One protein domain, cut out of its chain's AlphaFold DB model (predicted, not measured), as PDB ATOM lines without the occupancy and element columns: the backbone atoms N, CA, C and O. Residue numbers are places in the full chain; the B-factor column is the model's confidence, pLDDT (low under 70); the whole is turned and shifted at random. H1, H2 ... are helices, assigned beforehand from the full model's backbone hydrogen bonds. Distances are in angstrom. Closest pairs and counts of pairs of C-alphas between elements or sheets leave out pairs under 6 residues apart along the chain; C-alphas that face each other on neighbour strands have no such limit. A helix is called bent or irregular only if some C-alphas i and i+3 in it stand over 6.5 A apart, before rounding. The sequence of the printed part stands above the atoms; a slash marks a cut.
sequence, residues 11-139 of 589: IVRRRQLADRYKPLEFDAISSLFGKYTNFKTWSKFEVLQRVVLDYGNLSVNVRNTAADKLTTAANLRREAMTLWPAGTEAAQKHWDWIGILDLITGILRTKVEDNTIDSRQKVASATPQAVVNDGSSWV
ATOM      1  N   ILE A  11     608.547 559.787 474.657       57.53
ATOM      2  CA  ILE A  11     608.100 558.491 474.127       57.53
ATOM      3  C   ILE A  11     609.101 557.400 474.513       57.53
ATOM      4  O   ILE A  11     608.732 556.352 475.044       57.53
ATOM      5  N   VAL A  12     610.394 557.669 474.320       60.00
ATOM      6  CA  VAL A  12     611.475 556.743 474.684       60.00
ATOM      7  C   VAL A  12     611.492 556.505 476.192       60.00
ATOM      8  O   VAL A  12     611.659 555.368 476.633       60.00
ATOM      9  N   ARG A  13     611.260 557.548 476.999       70.69
ATOM     10  CA  ARG A  13     611.168 557.392 478.455       70.69
ATOM     11  C   ARG A  13     609.947 556.571 478.873       70.69
ATOM     12  O   ARG A  13     610.095 555.676 479.703       70.69
ATOM     13  N   ARG A  14     608.771 556.807 478.273       69.19
ATOM     14  CA  ARG A  14     607.567 555.985 478.505       69.19
ATOM     15  C   ARG A  14     607.835 554.508 478.228       69.19
ATOM     16  O   ARG A  14     607.495 553.671 479.061       69.19
ATOM     17  N   ARG A  15     608.529 554.205 477.128       68.81
ATOM     18  CA  ARG A  15     608.939 552.840 476.765       68.81
ATOM     19  C   ARG A  15     609.781 552.182 477.849       68.81
ATOM     20  O   ARG A  15     609.449 551.102 478.318       68.81
ATOM     21  N   GLN A  16     610.845 552.862 478.272       73.12
ATOM     22  CA  GLN A  16     611.760 552.355 479.296       73.12
ATOM     23  C   GLN A  16     611.050 552.073 480.626       73.12
ATOM     24  O   GLN A  16     611.433 551.157 481.351       73.12
ATOM     25  N   LEU A  17     610.033 552.865 480.966       82.81
ATOM     26  CA  LEU A  17     609.222 552.643 482.160       82.81
ATOM     27  C   LEU A  17     608.282 551.444 481.978       82.81
ATOM     28  O   LEU A  17     608.226 550.594 482.866       82.81
ATOM     29  N   ALA A  18     607.621 551.323 480.821       77.25
ATOM     30  CA  ALA A  18     606.770 550.180 480.478       77.25
ATOM     31  C   ALA A  18     607.520 548.843 480.485       77.25
ATOM     32  O   ALA A  18     607.018 547.873 481.058       77.25
ATOM     33  N   ASP A  19     608.749 548.817 479.964       75.06
ATOM     34  CA  ASP A  19     609.640 547.648 479.989       75.06
ATOM     35  C   ASP A  19     609.944 547.158 481.409       75.06
ATOM     36  O   ASP A  19     610.277 545.991 481.619       75.06
ATOM     37  N   ARG A  20     609.819 548.042 482.403       84.31
ATOM     38  CA  ARG A  20     610.091 547.732 483.806       84.31
ATOM     39  C   ARG A  20     608.826 547.387 484.579       84.31
ATOM     40  O   ARG A  20     608.852 546.424 485.339       84.31
ATOM     41  N   TYR A  21     607.732 548.140 484.420       88.69
ATOM     42  CA  TYR A  21     606.531 547.903 485.229       88.69
ATOM     43  C   TYR A  21     605.719 546.696 484.756       88.69
ATOM     44  O   TYR A  21     605.203 545.963 485.594       88.69
ATOM     45  N   LYS A  22     605.638 546.419 483.448       81.50
ATOM     46  CA  LYS A  22     604.776 545.340 482.936       81.50
ATOM     47  C   LYS A  22     605.194 543.939 483.379       81.50
ATOM     48  O   LYS A  22     604.318 543.199 483.828       81.50
ATOM     49  N   PRO A  23     606.483 543.545 483.305       85.31
ATOM     50  CA  PRO A  23     606.898 542.237 483.807       85.31
ATOM     51  C   PRO A  23     606.616 542.088 485.303       85.31
ATOM     52  O   PRO A  23     606.205 541.022 485.744       85.31
ATOM     53  N   LEU A  24     606.767 543.171 486.076       90.81
ATOM     54  CA  LEU A  24     606.462 543.174 487.505       90.81
ATOM     55  C   LEU A  24     604.965 542.974 487.774       90.81
ATOM     56  O   LEU A  24     604.628 542.148 488.620       90.81
ATOM     57  N   GLU A  25     604.085 543.681 487.055       90.38
ATOM     58  CA  GLU A  25     602.627 543.486 487.140       90.38
ATOM     59  C   GLU A  25     602.259 542.047 486.790       90.38
ATOM     60  O   GLU A  25     601.588 541.369 487.563       90.38
ATOM     61  N   PHE A  26     602.742 541.558 485.647       87.31
ATOM     62  CA  PHE A  26     602.387 540.238 485.150       87.31
ATOM     63  C   PHE A  26     602.866 539.119 486.080       87.31
ATOM     64  O   PHE A  26     602.083 538.239 486.436       87.31
ATOM     65  N   ASP A  27     604.125 539.173 486.516       88.50
ATOM     66  CA  ASP A  27     604.682 538.209 487.462       88.50
ATOM     67  C   ASP A  27     603.923 538.215 488.789       88.50
ATOM     68  O   ASP A  27     603.633 537.155 489.344       88.50
ATOM     69  N   ALA A  28     603.627 539.405 489.320       92.81
ATOM     70  CA  ALA A  28     602.942 539.537 490.593       92.81
ATOM     71  C   ALA A  28     601.520 538.986 490.496       92.81
ATOM     72  O   ALA A  28     601.179 538.086 491.257       92.81
ATOM     73  N   ILE A  29     600.729 539.434 489.519       91.88
ATOM     74  CA  ILE A  29     599.355 538.965 489.308       91.88
ATOM     75  C   ILE A  29     599.327 537.457 489.027       91.88
ATOM     76  O   ILE A  29     598.540 536.737 489.637       91.88
ATOM     77  N   SER A  30     600.233 536.941 488.191       90.19
ATOM     78  CA  SER A  30     600.312 535.501 487.922       90.19
ATOM     79  C   SER A  30     600.658 534.679 489.164       90.19
ATOM     80  O   SER A  30     600.254 533.523 489.237       90.19
ATOM     81  N   SER A  31     601.417 535.234 490.116       92.25
ATOM     82  CA  SER A  31     601.779 534.544 491.361       92.25
ATOM     83  C   SER A  31     600.628 534.455 492.368       92.25
ATOM     84  O   SER A  31     600.656 533.599 493.251       92.25
ATOM     85  N   LEU A  32     599.617 535.323 492.234       92.19
ATOM     86  CA  LEU A  32     598.452 535.374 493.120       92.19
ATOM     87  C   LEU A  32     597.382 534.339 492.758       92.19
ATOM     88  O   LEU A  32     596.471 534.109 493.548       92.19
ATOM     89  N   PHE A  33     597.478 533.710 491.584       91.81
ATOM     90  CA  PHE A  33     596.457 532.795 491.078       91.81
ATOM     91  C   PHE A  33     597.063 531.461 490.634       91.81
ATOM     92  O   PHE A  33     598.248 531.351 490.325       91.81
ATOM     93  N   GLY A  34     596.239 530.411 490.588       81.81
ATOM     94  CA  GLY A  34     596.693 529.092 490.144       81.81
ATOM     95  C   GLY A  34     597.161 529.099 488.684       81.81
ATOM     96  O   GLY A  34     596.616 529.830 487.859       81.81
ATOM     97  N   LYS A  35     598.112 528.217 488.338       76.31
ATOM     98  CA  LYS A  35     598.759 528.121 487.008       76.31
ATOM     99  C   LYS A  35     597.793 528.002 485.816       76.31
ATOM    100  O   LYS A  35     598.158 528.365 484.703       76.31
ATOM    101  N   TYR A  36     596.584 527.488 486.037       78.12
ATOM    102  CA  TYR A  36     595.563 527.281 485.000       78.12
ATOM    103  C   TYR A  36     594.475 528.363 484.978       78.12
ATOM    104  O   TYR A  36     593.503 528.253 484.236       78.12
ATOM    105  N   THR A  37     594.624 529.408 485.789       84.19
ATOM    106  CA  THR A  37     593.650 530.496 485.883       84.19
ATOM    107  C   THR A  37     593.823 531.445 484.705       84.19
ATOM    108  O   THR A  37     594.901 532.004 484.512       84.19
ATOM    109  N   ASN A  38     592.763 531.677 483.929       82.19
ATOM    110  CA  ASN A  38     592.801 532.616 482.809       82.19
ATOM    111  C   ASN A  38     592.573 534.070 483.266       82.19
ATOM    112  O   ASN A  38     591.674 534.755 482.792       82.19
ATOM    113  N   PHE A  39     593.400 534.557 484.192       84.19
ATOM    114  CA  PHE A  39     593.259 535.898 484.777       84.19
ATOM    115  C   PHE A  39     593.423 537.043 483.762       84.19
ATOM    116  O   PHE A  39     593.121 538.194 484.060       84.19
ATOM    117  N   LYS A  40     593.918 536.750 482.553       81.38
ATOM    118  CA  LYS A  40     594.092 537.724 481.469       81.38
ATOM    119  C   LYS A  40     592.784 538.195 480.843       81.38
ATOM    120  O   LYS A  40     592.805 539.159 480.090       81.38
ATOM    121  N   THR A  41     591.672 537.501 481.073       80.88
ATOM    122  CA  THR A  41     590.353 537.920 480.569       80.88
ATOM    123  C   THR A  41     589.539 538.667 481.615       80.88
ATOM    124  O   THR A  41     588.429 539.092 481.319       80.88
ATOM    125  N   TRP A  42     590.062 538.789 482.835       88.44
ATOM    126  CA  TRP A  42     589.356 539.413 483.943       88.44
ATOM    127  C   TRP A  42     589.412 540.926 483.863       88.44
ATOM    128  O   TRP A  42     590.425 541.515 483.472       88.44
ATOM    129  N   SER A  43     588.332 541.560 484.305       88.69
ATOM    130  CA  SER A  43     588.346 543.003 484.523       88.69
ATOM    131  C   SER A  43     589.286 543.385 485.671       88.69
ATOM    132  O   SER A  43     589.599 542.565 486.538       88.69
ATOM    133  N   LYS A  44     589.705 544.657 485.728       89.94
ATOM    134  CA  LYS A  44     590.514 545.186 486.845       89.94
ATOM    135  C   LYS A  44     589.875 544.871 488.205       89.94
ATOM    136  O   LYS A  44     590.550 544.452 489.141       89.94
ATOM    137  N   PHE A  45     588.559 545.056 488.295       90.31
ATOM    138  CA  PHE A  45     587.799 544.807 489.514       90.31
ATOM    139  C   PHE A  45     587.680 543.316 489.838       90.31
ATOM    140  O   PHE A  45     587.807 542.933 490.996       90.31
ATOM    141  N   GLU A  46     587.499 542.459 488.835       91.75
ATOM    142  CA  GLU A  46     587.456 541.007 489.028       91.75
ATOM    143  C   GLU A  46     588.793 540.463 489.554       91.75
ATOM    144  O   GLU A  46     588.796 539.639 490.467       91.75
ATOM    145  N   VAL A  47     589.930 540.992 489.076       92.00
ATOM    146  CA  VAL A  47     591.254 540.687 489.650       92.00
ATOM    147  C   VAL A  47     591.290 541.041 491.140       92.00
ATOM    148  O   VAL A  47     591.664 540.201 491.958       92.00
ATOM    149  N   LEU A  48     590.863 542.253 491.511       93.31
ATOM    150  CA  LEU A  48     590.808 542.697 492.908       93.31
ATOM    151  C   LEU A  48     589.901 541.801 493.763       93.31
ATOM    152  O   LEU A  48     590.314 541.345 494.830       93.31
ATOM    153  N   GLN A  49     588.684 541.514 493.294       90.56
ATOM    154  CA  GLN A  49     587.748 540.634 493.995       90.56
ATOM    155  C   GLN A  49     588.340 539.243 494.201       90.56
ATOM    156  O   GLN A  49     588.224 538.670 495.285       90.56
ATOM    157  N   ARG A  50     589.020 538.701 493.188       91.69
ATOM    158  CA  ARG A  50     589.644 537.390 493.305       91.69
ATOM    159  C   ARG A  50     590.777 537.387 494.327       91.69
ATOM    160  O   ARG A  50     590.855 536.447 495.110       91.69
ATOM    161  N   VAL A  51     591.586 538.447 494.399       91.69
ATOM    162  CA  VAL A  51     592.599 538.587 495.460       91.69
ATOM    163  C   VAL A  51     591.953 538.611 496.847       91.69
ATOM    164  O   VAL A  51     592.449 537.938 497.746       91.69
ATOM    165  N   VAL A  52     590.842 539.334 497.037       88.94
ATOM    166  CA  VAL A  52     590.115 539.371 498.325       88.94
ATOM    167  C   VAL A  52     589.704 537.968 498.782       88.94
ATOM    168  O   VAL A  52     589.878 537.630 499.960       88.94
ATOM    169  N   LEU A  53     589.175 537.171 497.849       88.12
ATOM    170  CA  LEU A  53     588.683 535.815 498.095       88.12
ATOM    171  C   LEU A  53     589.826 534.817 498.318       88.12
ATOM    172  O   LEU A  53     589.806 534.063 499.289       88.12
ATOM    173  N   ASP A  54     590.838 534.833 497.450       87.88
ATOM    174  CA  ASP A  54     591.925 533.850 497.462       87.88
ATOM    175  C   ASP A  54     593.030 534.192 498.476       87.88
ATOM    176  O   ASP A  54     593.894 533.356 498.730       87.88
ATOM    177  N   TYR A  55     592.990 535.370 499.113       86.62
ATOM    178  CA  TYR A  55     593.995 535.831 500.079       86.62
ATOM    179  C   TYR A  55     594.376 534.773 501.127       86.62
ATOM    180  O   TYR A  55     595.555 534.607 501.438       86.62
ATOM    181  N   GLY A  56     593.387 534.060 501.682       83.38
ATOM    182  CA  GLY A  56     593.608 533.042 502.718       83.38
ATOM    183  C   GLY A  56     594.395 531.821 502.232       83.38
ATOM    184  O   GLY A  56     595.018 531.138 503.039       83.38
ATOM    185  N   ASN A  57     594.419 531.587 500.918       85.62
ATOM    186  CA  ASN A  57     595.129 530.483 500.278       85.62
ATOM    187  C   ASN A  57     596.575 530.855 499.897       85.62
ATOM    188  O   ASN A  57     597.331 530.001 499.436       85.62
ATOM    189  N   LEU A  58     596.972 532.122 500.069       88.50
ATOM    190  CA  LEU A  58     598.294 532.619 499.699       88.50
ATOM    191  C   LEU A  58     599.260 532.575 500.884       88.50
ATOM    192  O   LEU A  58     598.975 533.065 501.979       88.50
ATOM    193  N   SER A  59     600.467 532.053 500.652       89.94
ATOM    194  CA  SER A  59     601.523 532.089 501.666       89.94
ATOM    195  C   SER A  59     601.970 533.530 501.955       89.94
ATOM    196  O   SER A  59     601.895 534.414 501.099       89.94
ATOM    197  N   VAL A  60     602.481 533.785 503.168       88.88
ATOM    198  CA  VAL A  60     603.059 535.093 503.554       88.88
ATOM    199  C   VAL A  60     604.106 535.558 502.537       88.88
ATOM    200  O   VAL A  60     604.086 536.713 502.121       88.88
ATOM    201  N   ASN A  61     604.979 534.650 502.094       92.50
ATOM    202  CA  ASN A  61     606.051 534.979 501.162       92.50
ATOM    203  C   ASN A  61     605.521 535.421 499.787       92.50
ATOM    204  O   ASN A  61     605.990 536.417 499.235       92.50
ATOM    205  N   VAL A  62     604.512 534.717 499.256       93.38
ATOM    206  CA  VAL A  62     603.866 535.086 497.985       93.38
ATOM    207  C   VAL A  62     603.202 536.456 498.104       93.38
ATOM    208  O   VAL A  62     603.423 537.307 497.247       93.38
ATOM    209  N   ARG A  63     602.462 536.707 499.195       93.12
ATOM    210  CA  ARG A  63     601.789 537.996 499.431       93.12
ATOM    211  C   ARG A  63     602.773 539.162 499.483       93.12
ATOM    212  O   ARG A  63     602.581 540.137 498.763       93.12
ATOM    213  N   ASN A  64     603.837 539.044 500.276       93.00
ATOM    214  CA  ASN A  64     604.832 540.108 500.427       93.00
ATOM    215  C   ASN A  64     605.579 540.372 499.114       93.00
ATOM    216  O   ASN A  64     605.672 541.517 498.677       93.00
ATOM    217  N   THR A  65     606.026 539.311 498.433       95.38
ATOM    218  CA  THR A  65     606.739 539.436 497.152       95.38
ATOM    219  C   THR A  65     605.861 540.088 496.083       95.38
ATOM    220  O   THR A  65     606.313 540.983 495.366       95.38
ATOM    221  N   ALA A  66     604.599 539.662 495.972       95.38
ATOM    222  CA  ALA A  66     603.655 540.262 495.039       95.38
ATOM    223  C   ALA A  66     603.384 541.731 495.397       95.38
ATOM    224  O   ALA A  66     603.449 542.582 494.515       95.38
ATOM    225  N   ALA A  67     603.172 542.059 496.675       95.44
ATOM    226  CA  ALA A  67     602.956 543.434 497.122       95.44
ATOM    227  C   ALA A  67     604.136 544.363 496.784       95.44
ATOM    228  O   ALA A  67     603.916 545.492 496.345       95.44
ATOM    229  N   ASP A  68     605.380 543.909 496.944       95.81
ATOM    230  CA  ASP A  68     606.574 544.700 496.611       95.81
ATOM    231  C   ASP A  68     606.707 544.942 495.101       95.81
ATOM    232  O   ASP A  68     606.971 546.071 494.661       95.81
ATOM    233  N   LYS A  69     606.453 543.906 494.291       95.88
ATOM    234  CA  LYS A  69     606.423 544.025 492.827       95.88
ATOM    235  C   LYS A  69     605.323 544.984 492.363       95.88
ATOM    236  O   LYS A  69     605.610 545.863 491.554       95.88
ATOM    237  N   LEU A  70     604.105 544.863 492.898       96.56
ATOM    238  CA  LEU A  70     602.966 545.724 492.549       96.56
ATOM    239  C   LEU A  70     603.195 547.175 492.983       96.56
ATOM    240  O   LEU A  70     602.921 548.082 492.204       96.56
ATOM    241  N   THR A  71     603.782 547.405 494.162       96.44
ATOM    242  CA  THR A  71     604.167 548.755 494.619       96.44
ATOM    243  C   THR A  71     605.160 549.396 493.649       96.44
ATOM    244  O   THR A  71     604.995 550.542 493.227       96.44
ATOM    245  N   THR A  72     606.194 548.642 493.263       96.00
ATOM    246  CA  THR A  72     607.217 549.111 492.322       96.00
ATOM    247  C   THR A  72     606.612 549.391 490.948       96.00
ATOM    248  O   THR A  72     606.880 550.437 490.358       96.00
ATOM    249  N   ALA A  73     605.760 548.490 490.456       93.94
ATOM    250  CA  ALA A  73     605.057 548.656 489.195       93.94
ATOM    251  C   ALA A  73     604.143 549.886 489.194       93.94
ATOM    252  O   ALA A  73     604.230 550.698 488.277       93.94
ATOM    253  N   ALA A  74     603.334 550.077 490.240       94.44
ATOM    254  CA  ALA A  74     602.453 551.231 490.377       94.44
ATOM    255  C   ALA A  74     603.251 552.542 490.367       94.44
ATOM    256  O   ALA A  74     602.892 553.468 489.646       94.44
ATOM    257  N   ASN A  75     604.381 552.617 491.081       95.19
ATOM    258  CA  ASN A  75     605.254 553.798 491.068       95.19
ATOM    259  C   ASN A  75     605.828 554.098 489.676       95.19
ATOM    260  O   ASN A  75     605.770 555.237 489.218       95.19
ATOM    261  N   LEU A  76     606.332 553.077 488.982       92.75
ATOM    262  CA  LEU A  76     606.838 553.218 487.615       92.75
ATOM    263  C   LEU A  76     605.728 553.599 486.627       92.75
ATOM    264  O   LEU A  76     605.961 554.400 485.724       92.75
ATOM    265  N   ARG A  77     604.512 553.066 486.799       89.50
ATOM    266  CA  ARG A  77     603.350 553.422 485.981       89.50
ATOM    267  C   ARG A  77     602.900 554.855 486.267       89.50
ATOM    268  O   ARG A  77     602.597 555.560 485.315       89.50
ATOM    269  N   ARG A  78     602.933 555.336 487.518       92.44
ATOM    270  CA  ARG A  78     602.703 556.759 487.850       92.44
ATOM    271  C   ARG A  78     603.723 557.669 487.174       92.44
ATOM    272  O   ARG A  78     603.332 558.677 486.597       92.44
ATOM    273  N   GLU A  79     605.004 557.297 487.203       88.88
ATOM    274  CA  GLU A  79     606.054 558.028 486.483       88.88
ATOM    275  C   GLU A  79     605.795 558.015 484.973       88.88
ATOM    276  O   GLU A  79     605.942 559.038 484.314       88.88
ATOM    277  N   ALA A  80     605.348 556.887 484.414       80.62
ATOM    278  CA  ALA A  80     604.968 556.834 483.011       80.62
ATOM    279  C   ALA A  80     603.771 557.753 482.735       80.62
ATOM    280  O   ALA A  80     603.810 558.479 481.749       80.62
ATOM    281  N   MET A  81     602.755 557.762 483.611       81.12
ATOM    282  CA  MET A  81     601.522 558.556 483.504       81.12
ATOM    283  C   MET A  81     601.753 560.065 483.421       81.12
ATOM    284  O   MET A  81     600.998 560.736 482.722       81.12
ATOM    285  N   THR A  82     602.807 560.607 484.039       78.56
ATOM    286  CA  THR A  82     603.140 562.043 483.912       78.56
ATOM    287  C   THR A  82     603.606 562.432 482.508       78.56
ATOM    288  O   THR A  82     603.561 563.605 482.146       78.56
ATOM    289  N   LEU A  83     604.027 561.455 481.702       69.31
ATOM    290  CA  LEU A  83     604.469 561.641 480.321       69.31
ATOM    291  C   LEU A  83     603.322 561.468 479.309       69.31
ATOM    292  O   LEU A  83     603.556 561.583 478.103       69.31
ATOM    293  N   TRP A  84     602.105 561.159 479.771       64.44
ATOM    294  CA  TRP A  84     600.916 561.052 478.924       64.44
ATOM    295  C   TRP A  84     600.109 562.356 478.912       64.44
ATOM    296  O   TRP A  84     600.100 563.088 479.902       64.44
ATOM    297  N   PRO A  85     599.368 562.634 477.822       55.88
ATOM    298  CA  PRO A  85     598.417 563.740 477.792       55.88
ATOM    299  C   PRO A  85     597.346 563.576 478.883       55.88
ATOM    300  O   PRO A  85     596.632 562.568 478.922       55.88
ATOM    301  N   ALA A  86     597.235 564.566 479.770       62.03
ATOM    302  CA  ALA A  86     596.263 564.564 480.860       62.03
ATOM    303  C   ALA A  86     594.812 564.675 480.346       62.03
ATOM    304  O   ALA A  86     594.555 565.250 479.291       62.03
ATOM    305  N   GLY A  87     593.854 564.147 481.118       60.84
ATOM    306  CA  GLY A  87     592.418 564.384 480.901       60.84
ATOM    307  C   GLY A  87     591.737 563.532 479.822       60.84
ATOM    308  O   GLY A  87     590.616 563.846 479.432       60.84
ATOM    309  N   THR A  88     592.371 562.462 479.333       62.91
ATOM    310  CA  THR A  88     591.733 561.525 478.387       62.91
ATOM    311  C   THR A  88     591.093 560.335 479.111       62.91
ATOM    312  O   THR A  88     591.606 559.877 480.130       62.91
ATOM    313  N   GLU A  89     590.001 559.783 478.569       69.94
ATOM    314  CA  GLU A  89     589.342 558.572 479.102       69.94
ATOM    315  C   GLU A  89     590.322 557.392 479.217       69.94
ATOM    316  O   GLU A  89     590.343 556.666 480.207       69.94
ATOM    317  N   ALA A  90     591.205 557.238 478.231       65.62
ATOM    318  CA  ALA A  90     592.203 556.178 478.230       65.62
ATOM    319  C   ALA A  90     593.296 556.410 479.299       65.62
ATOM    320  O   ALA A  90     593.721 555.462 479.959       65.62
ATOM    321  N   ALA A  91     593.686 557.666 479.561       71.38
ATOM    322  CA  ALA A  91     594.535 557.995 480.706       71.38
ATOM    323  C   ALA A  91     593.835 557.698 482.045       71.38
ATOM    324  O   ALA A  91     594.475 557.192 482.966       71.38
ATOM    325  N   GLN A  92     592.525 557.947 482.147       79.75
ATOM    326  CA  GLN A  92     591.749 557.600 483.340       79.75
ATOM    327  C   GLN A  92     591.768 556.088 483.598       79.75
ATOM    328  O   GLN A  92     592.048 555.674 484.717       79.75
ATOM    329  N   LYS A  93     591.624 555.250 482.561       79.56
ATOM    330  CA  LYS A  93     591.709 553.784 482.702       79.56
ATOM    331  C   LYS A  93     593.038 553.295 483.291       79.56
ATOM    332  O   LYS A  93     593.049 552.273 483.982       79.56
ATOM    333  N   HIS A  94     594.143 553.997 483.035       82.81
ATOM    334  CA  HIS A  94     595.441 553.705 483.648       82.81
ATOM    335  C   HIS A  94     595.512 554.142 485.108       82.81
ATOM    336  O   HIS A  94     596.036 553.394 485.930       82.81
ATOM    337  N   TRP A  95     594.988 555.325 485.438       87.81
ATOM    338  CA  TRP A  95     594.878 555.776 486.826       87.81
ATOM    339  C   TRP A  95     593.995 554.844 487.654       87.81
ATOM    340  O   TRP A  95     594.366 554.492 488.772       87.81
ATOM    341  N   ASP A  96     592.903 554.355 487.071       88.88
ATOM    342  CA  ASP A  96     592.043 553.350 487.690       88.88
ATOM    343  C   ASP A  96     592.813 552.053 487.950       88.88
ATOM    344  O   ASP A  96     592.709 551.476 489.029       88.88
ATOM    345  N   TRP A  97     593.633 551.598 486.992       91.25
ATOM    346  CA  TRP A  97     594.471 550.417 487.199       91.25
ATOM    347  C   TRP A  97     595.533 550.636 488.279       91.25
ATOM    348  O   TRP A  97     595.700 549.769 489.128       91.25
ATOM    349  N   ILE A  98     596.189 551.803 488.318       92.81
ATOM    350  CA  ILE A  98     597.108 552.175 489.408       92.81
ATOM    351  C   ILE A  98     596.388 552.092 490.761       92.81
ATOM    352  O   ILE A  98     596.906 551.465 491.682       92.81
ATOM    353  N   GLY A  99     595.179 552.649 490.864       91.25
ATOM    354  CA  GLY A  99     594.374 552.574 492.083       91.25
ATOM    355  C   GLY A  99     594.030 551.135 492.478       91.25
ATOM    356  O   GLY A  99     594.136 550.770 493.645       91.25
ATOM    357  N   ILE A 100     593.688 550.279 491.512       94.00
ATOM    358  CA  ILE A 100     593.443 548.854 491.767       94.00
ATOM    359  C   ILE A 100     594.718 548.138 492.243       94.00
ATOM    360  O   ILE A 100     594.650 547.362 493.197       94.00
ATOM    361  N   LEU A 101     595.882 548.413 491.644       94.50
ATOM    362  CA  LEU A 101     597.172 547.870 492.093       94.50
ATOM    363  C   LEU A 101     597.485 548.276 493.543       94.50
ATOM    364  O   LEU A 101     597.979 547.450 494.318       94.50
ATOM    365  N   ASP A 102     597.162 549.510 493.935       93.69
ATOM    366  CA  ASP A 102     597.319 549.990 495.313       93.69
ATOM    367  C   ASP A 102     596.381 549.267 496.285       93.69
ATOM    368  O   ASP A 102     596.814 548.842 497.357       93.69
ATOM    369  N   LEU A 103     595.113 549.072 495.907       92.56
ATOM    370  CA  LEU A 103     594.137 548.342 496.722       92.56
ATOM    371  C   LEU A 103     594.553 546.879 496.917       92.56
ATOM    372  O   LEU A 103     594.524 546.376 498.043       92.56
ATOM    373  N   ILE A 104     595.009 546.212 495.849       94.19
ATOM    374  CA  ILE A 104     595.577 544.858 495.923       94.19
ATOM    375  C   ILE A 104     596.774 544.851 496.879       94.19
ATOM    376  O   ILE A 104     596.841 544.013 497.775       94.19
ATOM    377  N   THR A 105     597.695 545.806 496.738       93.31
ATOM    378  CA  THR A 105     598.874 545.929 497.608       93.31
ATOM    379  C   THR A 105     598.480 546.105 499.077       93.31
ATOM    380  O   THR A 105     599.047 545.437 499.944       93.31
ATOM    381  N   GLY A 106     597.489 546.951 499.371       89.25
ATOM    382  CA  GLY A 106     596.962 547.155 500.723       89.25
ATOM    383  C   GLY A 106     596.381 545.874 501.325       89.25
ATOM    384  O   GLY A 106     596.713 545.515 502.456       89.25
ATOM    385  N   ILE A 107     595.593 545.129 500.542       90.25
ATOM    386  CA  ILE A 107     595.067 543.820 500.952       90.25
ATOM    387  C   ILE A 107     596.219 542.858 501.254       90.25
ATOM    388  O   ILE A 107     596.273 542.296 502.347       90.25
ATOM    389  N   LEU A 108     597.179 542.709 500.337       91.19
ATOM    390  CA  LEU A 108     598.317 541.794 500.489       91.19
ATOM    391  C   LEU A 108     599.180 542.107 501.722       91.19
ATOM    392  O   LEU A 108     599.699 541.179 502.341       91.19
ATOM    393  N   ARG A 109     599.283 543.386 502.106       88.88
ATOM    394  CA  ARG A 109     600.036 543.864 503.280       88.88
ATOM    395  C   ARG A 109     599.254 543.830 504.598       88.88
ATOM    396  O   ARG A 109     599.834 544.133 505.641       88.88
ATOM    397  N   THR A 110     597.968 543.475 504.584       80.44
ATOM    398  CA  THR A 110     597.155 543.404 505.810       80.44
ATOM    399  C   THR A 110     597.726 542.334 506.748       80.44
ATOM    400  O   THR A 110     598.021 541.218 506.314       80.44
ATOM    401  N   LYS A 111     597.917 542.663 508.032       67.06
ATOM    402  CA  LYS A 111     598.407 541.707 509.038       67.06
ATOM    403  C   LYS A 111     597.351 540.631 509.288       67.06
ATOM    404  O   LYS A 111     596.166 540.936 509.325       67.06
ATOM    405  N   VAL A 112     597.778 539.382 509.488       59.97
ATOM    406  CA  VAL A 112     596.882 538.211 509.638       59.97
ATOM    407  C   VAL A 112     595.861 538.388 510.775       59.97
ATOM    408  O   VAL A 112     594.754 537.870 510.680       59.97
ATOM    409  N   GLU A 113     596.211 539.158 511.802       54.88
ATOM    410  CA  GLU A 113     595.389 539.422 512.992       54.88
ATOM    411  C   GLU A 113     594.177 540.340 512.714       54.88
ATOM    412  O   GLU A 113     593.149 540.191 513.366       54.88
ATOM    413  N   ASP A 114     594.234 541.198 511.684       59.59
ATOM    414  CA  ASP A 114     593.169 542.156 511.311       59.59
ATOM    415  C   ASP A 114     592.276 541.653 510.150       59.59
ATOM    416  O   ASP A 114     591.456 542.376 509.572       59.59
ATOM    417  N   ASN A 115     592.462 540.394 509.749       62.38
ATOM    418  CA  ASN A 115     592.209 539.957 508.385       62.38
ATOM    419  C   ASN A 115     590.962 539.066 508.231       62.38
ATOM    420  O   ASN A 115     591.039 537.905 507.811       62.38
ATOM    421  N   THR A 116     589.780 539.626 508.489       75.31
ATOM    422  CA  THR A 116     588.506 538.998 508.096       75.31
ATOM    423  C   THR A 116     588.202 539.254 506.617       75.31
ATOM    424  O   THR A 116     588.669 540.233 506.025       75.31
ATOM    425  N   ILE A 117     587.427 538.358 505.995       78.88
ATOM    426  CA  ILE A 117     586.964 538.561 504.614       78.88
ATOM    427  C   ILE A 117     586.171 539.866 504.489       78.88
ATOM    428  O   ILE A 117     586.415 540.621 503.556       78.88
ATOM    429  N   ASP A 118     585.359 540.200 505.497       78.88
ATOM    430  CA  ASP A 118     584.569 541.432 505.557       78.88
ATOM    431  C   ASP A 118     585.441 542.696 505.545       78.88
ATOM    432  O   ASP A 118     585.129 543.656 504.839       78.88
ATOM    433  N   SER A 119     586.564 542.703 506.274       78.31
ATOM    434  CA  SER A 119     587.519 543.820 506.262       78.31
ATOM    435  C   SER A 119     588.134 544.024 504.876       78.31
ATOM    436  O   SER A 119     588.201 545.154 504.390       78.31
ATOM    437  N   ARG A 120     588.533 542.940 504.198       80.81
ATOM    438  CA  ARG A 120     589.078 543.009 502.829       80.81
ATOM    439  C   ARG A 120     588.011 543.412 501.809       80.81
ATOM    440  O   ARG A 120     588.293 544.166 500.882       80.81
ATOM    441  N   GLN A 121     586.779 542.949 502.000       81.69
ATOM    442  CA  GLN A 121     585.664 543.263 501.117       81.69
ATOM    443  C   GLN A 121     585.297 544.746 501.185       81.69
ATOM    444  O   GLN A 121     585.071 545.344 500.141       81.69
ATOM    445  N   LYS A 122     585.353 545.373 502.371       81.50
ATOM    446  CA  LYS A 122     585.177 546.830 502.524       81.50
ATOM    447  C   LYS A 122     586.177 547.638 501.695       81.50
ATOM    448  O   LYS A 122     585.789 548.642 501.103       81.50
ATOM    449  N   VAL A 123     587.433 547.189 501.612       78.25
ATOM    450  CA  VAL A 123     588.461 547.824 500.766       78.25
ATOM    451  C   VAL A 123     588.085 547.716 499.285       78.25
ATOM    452  O   VAL A 123     588.154 548.706 498.564       78.25
ATOM    453  N   ALA A 124     587.614 546.550 498.832       78.31
ATOM    454  CA  ALA A 124     587.155 546.376 497.453       78.31
ATOM    455  C   ALA A 124     585.864 547.152 497.140       78.31
ATOM    456  O   ALA A 124     585.727 547.685 496.040       78.31
ATOM    457  N   SER A 125     584.934 547.265 498.090       78.81
ATOM    458  CA  SER A 125     583.679 548.015 497.945       78.81
ATOM    459  C   SER A 125     583.867 549.530 497.823       78.81
ATOM    460  O   SER A 125     582.954 550.204 497.360       78.81
ATOM    461  N   ALA A 126     585.031 550.070 498.198       80.31
ATOM    462  CA  ALA A 126     585.377 551.479 497.991       80.31
ATOM    463  C   ALA A 126     585.822 551.793 496.545       80.31
ATOM    464  O   ALA A 126     586.095 552.950 496.221       80.31
ATOM    465  N   THR A 127     585.901 550.782 495.670       85.00
ATOM    466  CA  THR A 127     586.252 550.954 494.252       85.00
ATOM    467  C   THR A 127     585.188 551.797 493.532       85.00
ATOM    468  O   THR A 127     584.003 551.475 493.638       85.00
ATOM    469  N   PRO A 128     585.560 552.838 492.760       84.06
ATOM    470  CA  PRO A 128     584.587 553.649 492.031       84.06
ATOM    471  C   PRO A 128     583.711 552.814 491.087       84.06
ATOM    472  O   PRO A 128     584.219 551.976 490.340       84.06
ATOM    473  N   GLN A 129     582.402 553.090 491.049       84.06
ATOM    474  CA  GLN A 129     581.440 552.313 490.249       84.06
ATOM    475  C   GLN A 129     581.782 552.287 488.749       84.06
ATOM    476  O   GLN A 129     581.516 551.299 488.071       84.06
ATOM    477  N   ALA A 130     582.414 553.344 488.231       78.38
ATOM    478  CA  ALA A 130     582.894 553.393 486.851       78.38
ATOM    479  C   ALA A 130     583.920 552.283 486.547       78.38
ATOM    480  O   ALA A 130     583.850 551.662 485.491       78.38
ATOM    481  N   VAL A 131     584.813 551.972 487.494       81.50
ATOM    482  CA  VAL A 131     585.820 550.903 487.359       81.50
ATOM    483  C   VAL A 131     585.175 549.522 487.461       81.50
ATOM    484  O   VAL A 131     585.581 548.598 486.759       81.50
ATOM    485  N   VAL A 132     584.146 549.384 488.301       83.00
ATOM    486  CA  VAL A 132     583.347 548.152 488.419       83.00
ATOM    487  C   VAL A 132     582.607 547.854 487.110       83.00
ATOM    488  O   VAL A 132     582.568 546.709 486.666       83.00
ATOM    489  N   ASN A 133     582.059 548.890 486.473       80.75
ATOM    490  CA  ASN A 133     581.260 548.782 485.253       80.75
ATOM    491  C   ASN A 133     582.093 548.716 483.955       80.75
ATOM    492  O   ASN A 133     581.536 548.324 482.933       80.75
ATOM    493  N   ASP A 134     583.386 549.086 483.972       76.38
ATOM    494  CA  ASP A 134     584.276 549.102 482.791       76.38
ATOM    495  C   ASP A 134     584.283 547.739 482.084       76.38
ATOM    496  O   ASP A 134     584.179 547.669 480.862       76.38
ATOM    497  N   GLY A 135     584.368 546.636 482.842       75.62
ATOM    498  CA  GLY A 135     584.318 545.259 482.319       75.62
ATOM    499  C   GLY A 135     585.459 544.877 481.357       75.62
ATOM    500  O   GLY A 135     585.611 543.702 481.025       75.62
ATOM    501  N   SER A 136     586.263 545.849 480.922       77.38
ATOM    502  CA  SER A 136     587.436 545.704 480.067       77.38
ATOM    503  C   SER A 136     588.527 544.915 480.780       77.38
ATOM    504  O   SER A 136     588.746 545.102 481.983       77.38
ATOM    505  N   SER A 137     589.235 544.055 480.044       81.94
ATOM    506  CA  SER A 137     590.328 543.296 480.640       81.94
ATOM    507  C   SER A 137     591.431 544.228 481.133       81.94
ATOM    508  O   SER A 137     591.775 545.215 480.480       81.94
ATOM    509  N   TRP A 138     592.032 543.902 482.277       82.75
ATOM    510  CA  TRP A 138     593.127 544.703 482.826       82.75
ATOM    511  C   TRP A 138     594.366 544.732 481.911       82.75
ATOM    512  O   TRP A 138     595.126 545.699 481.957       82.75
ATOM    513  N   VAL A 139     594.553 543.728 481.041       79.38
ATOM    514  CA  VAL A 139     595.655 543.711 480.056       79.38
ATOM    515  C   VAL A 139     595.398 544.620 478.843       79.38
ATOM    516  O   VAL A 139     596.346 545.006 478.158       79.38
TER     517      VAL A 139
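Overview. This is residues 11 to 139 of the 589 residues of an uncharacterized protein of fungal sp. No.14919 (UniProt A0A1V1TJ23). What does the model look like? It is a bundle of five nearly aligned helices: H1 is side by side with H3, H3 with H4, and H4 makes a triangle with H2 and the shorter H5. Short H6 crosses the first residues of H2. What makes it up? The 129 printed residues hold six named helices, H1 to H6 in chain order, and no named strand; the class is all helix. How large is it? It is compact, with a radius of gyration of the C-alphas of 14.5 A and spans of 44 by 29 by 28 A.

Arrangement. What does H1, residues 11 to 31, touch? It touches H3, residues 60 to 81, at a shallow tilt of 21 degrees, opposite ways; the closest C-alphas, of Tyr 21 and Ala 73, are 4.3 A apart. What follows H3? H3 and H4, residues 89 to 108, form a helical hairpin at 24 degrees; their closest C-alphas, of Ala 67 and Thr 105, are 4.8 A apart. What touches H2, residues 44 to 57? H4 touches it at 9 degrees, the same way, closest at the C-alphas of Leu 48 and Ile 104, 6.0 A. With residues 48 to 53 alone H2 touches H5, residues 117 to 125, closest at the C-alphas of Val 52 and Arg 120, 5.9 A; with residues 44 to 45 alone it touches H6, residues 129 to 134, about perpendicular at 77 degrees, closest at the C-alphas of Phe 45 and Val 132, 5.7 A. Are the helix backbones complete? In H3, H4 and H6 every O i to N i+4 pair is within hydrogen-bond range; in H1 it is 14 of 17, in H2 8 of 10, in H5 4 of 5.

Along the chain. Where do the long helices run? H1 begins at C-alpha 11, (608.100, 558.491, 474.127), and is 30.2 A long, with a kink of 27 degrees near residue 18. H3 is 30.9 A long, H4 28.6 A and H2 20.4 A; H2 is irregular, C-alphas 53 and 56 being 7.3 A apart. Where does H6 end? C-alpha 134 is at (584.276, 549.102, 482.791).

Size, cuts and confidence. Which links are long? H1 to H2, residues 32 to 43, is a long link, and the printed part has no cut. Where is confidence low? Residues 11 to 12, 14 to 15, 83 to 90 and 111 to 115 are under 70; residues 85 to 90, of which 89 to 90 belong to H4, stand free.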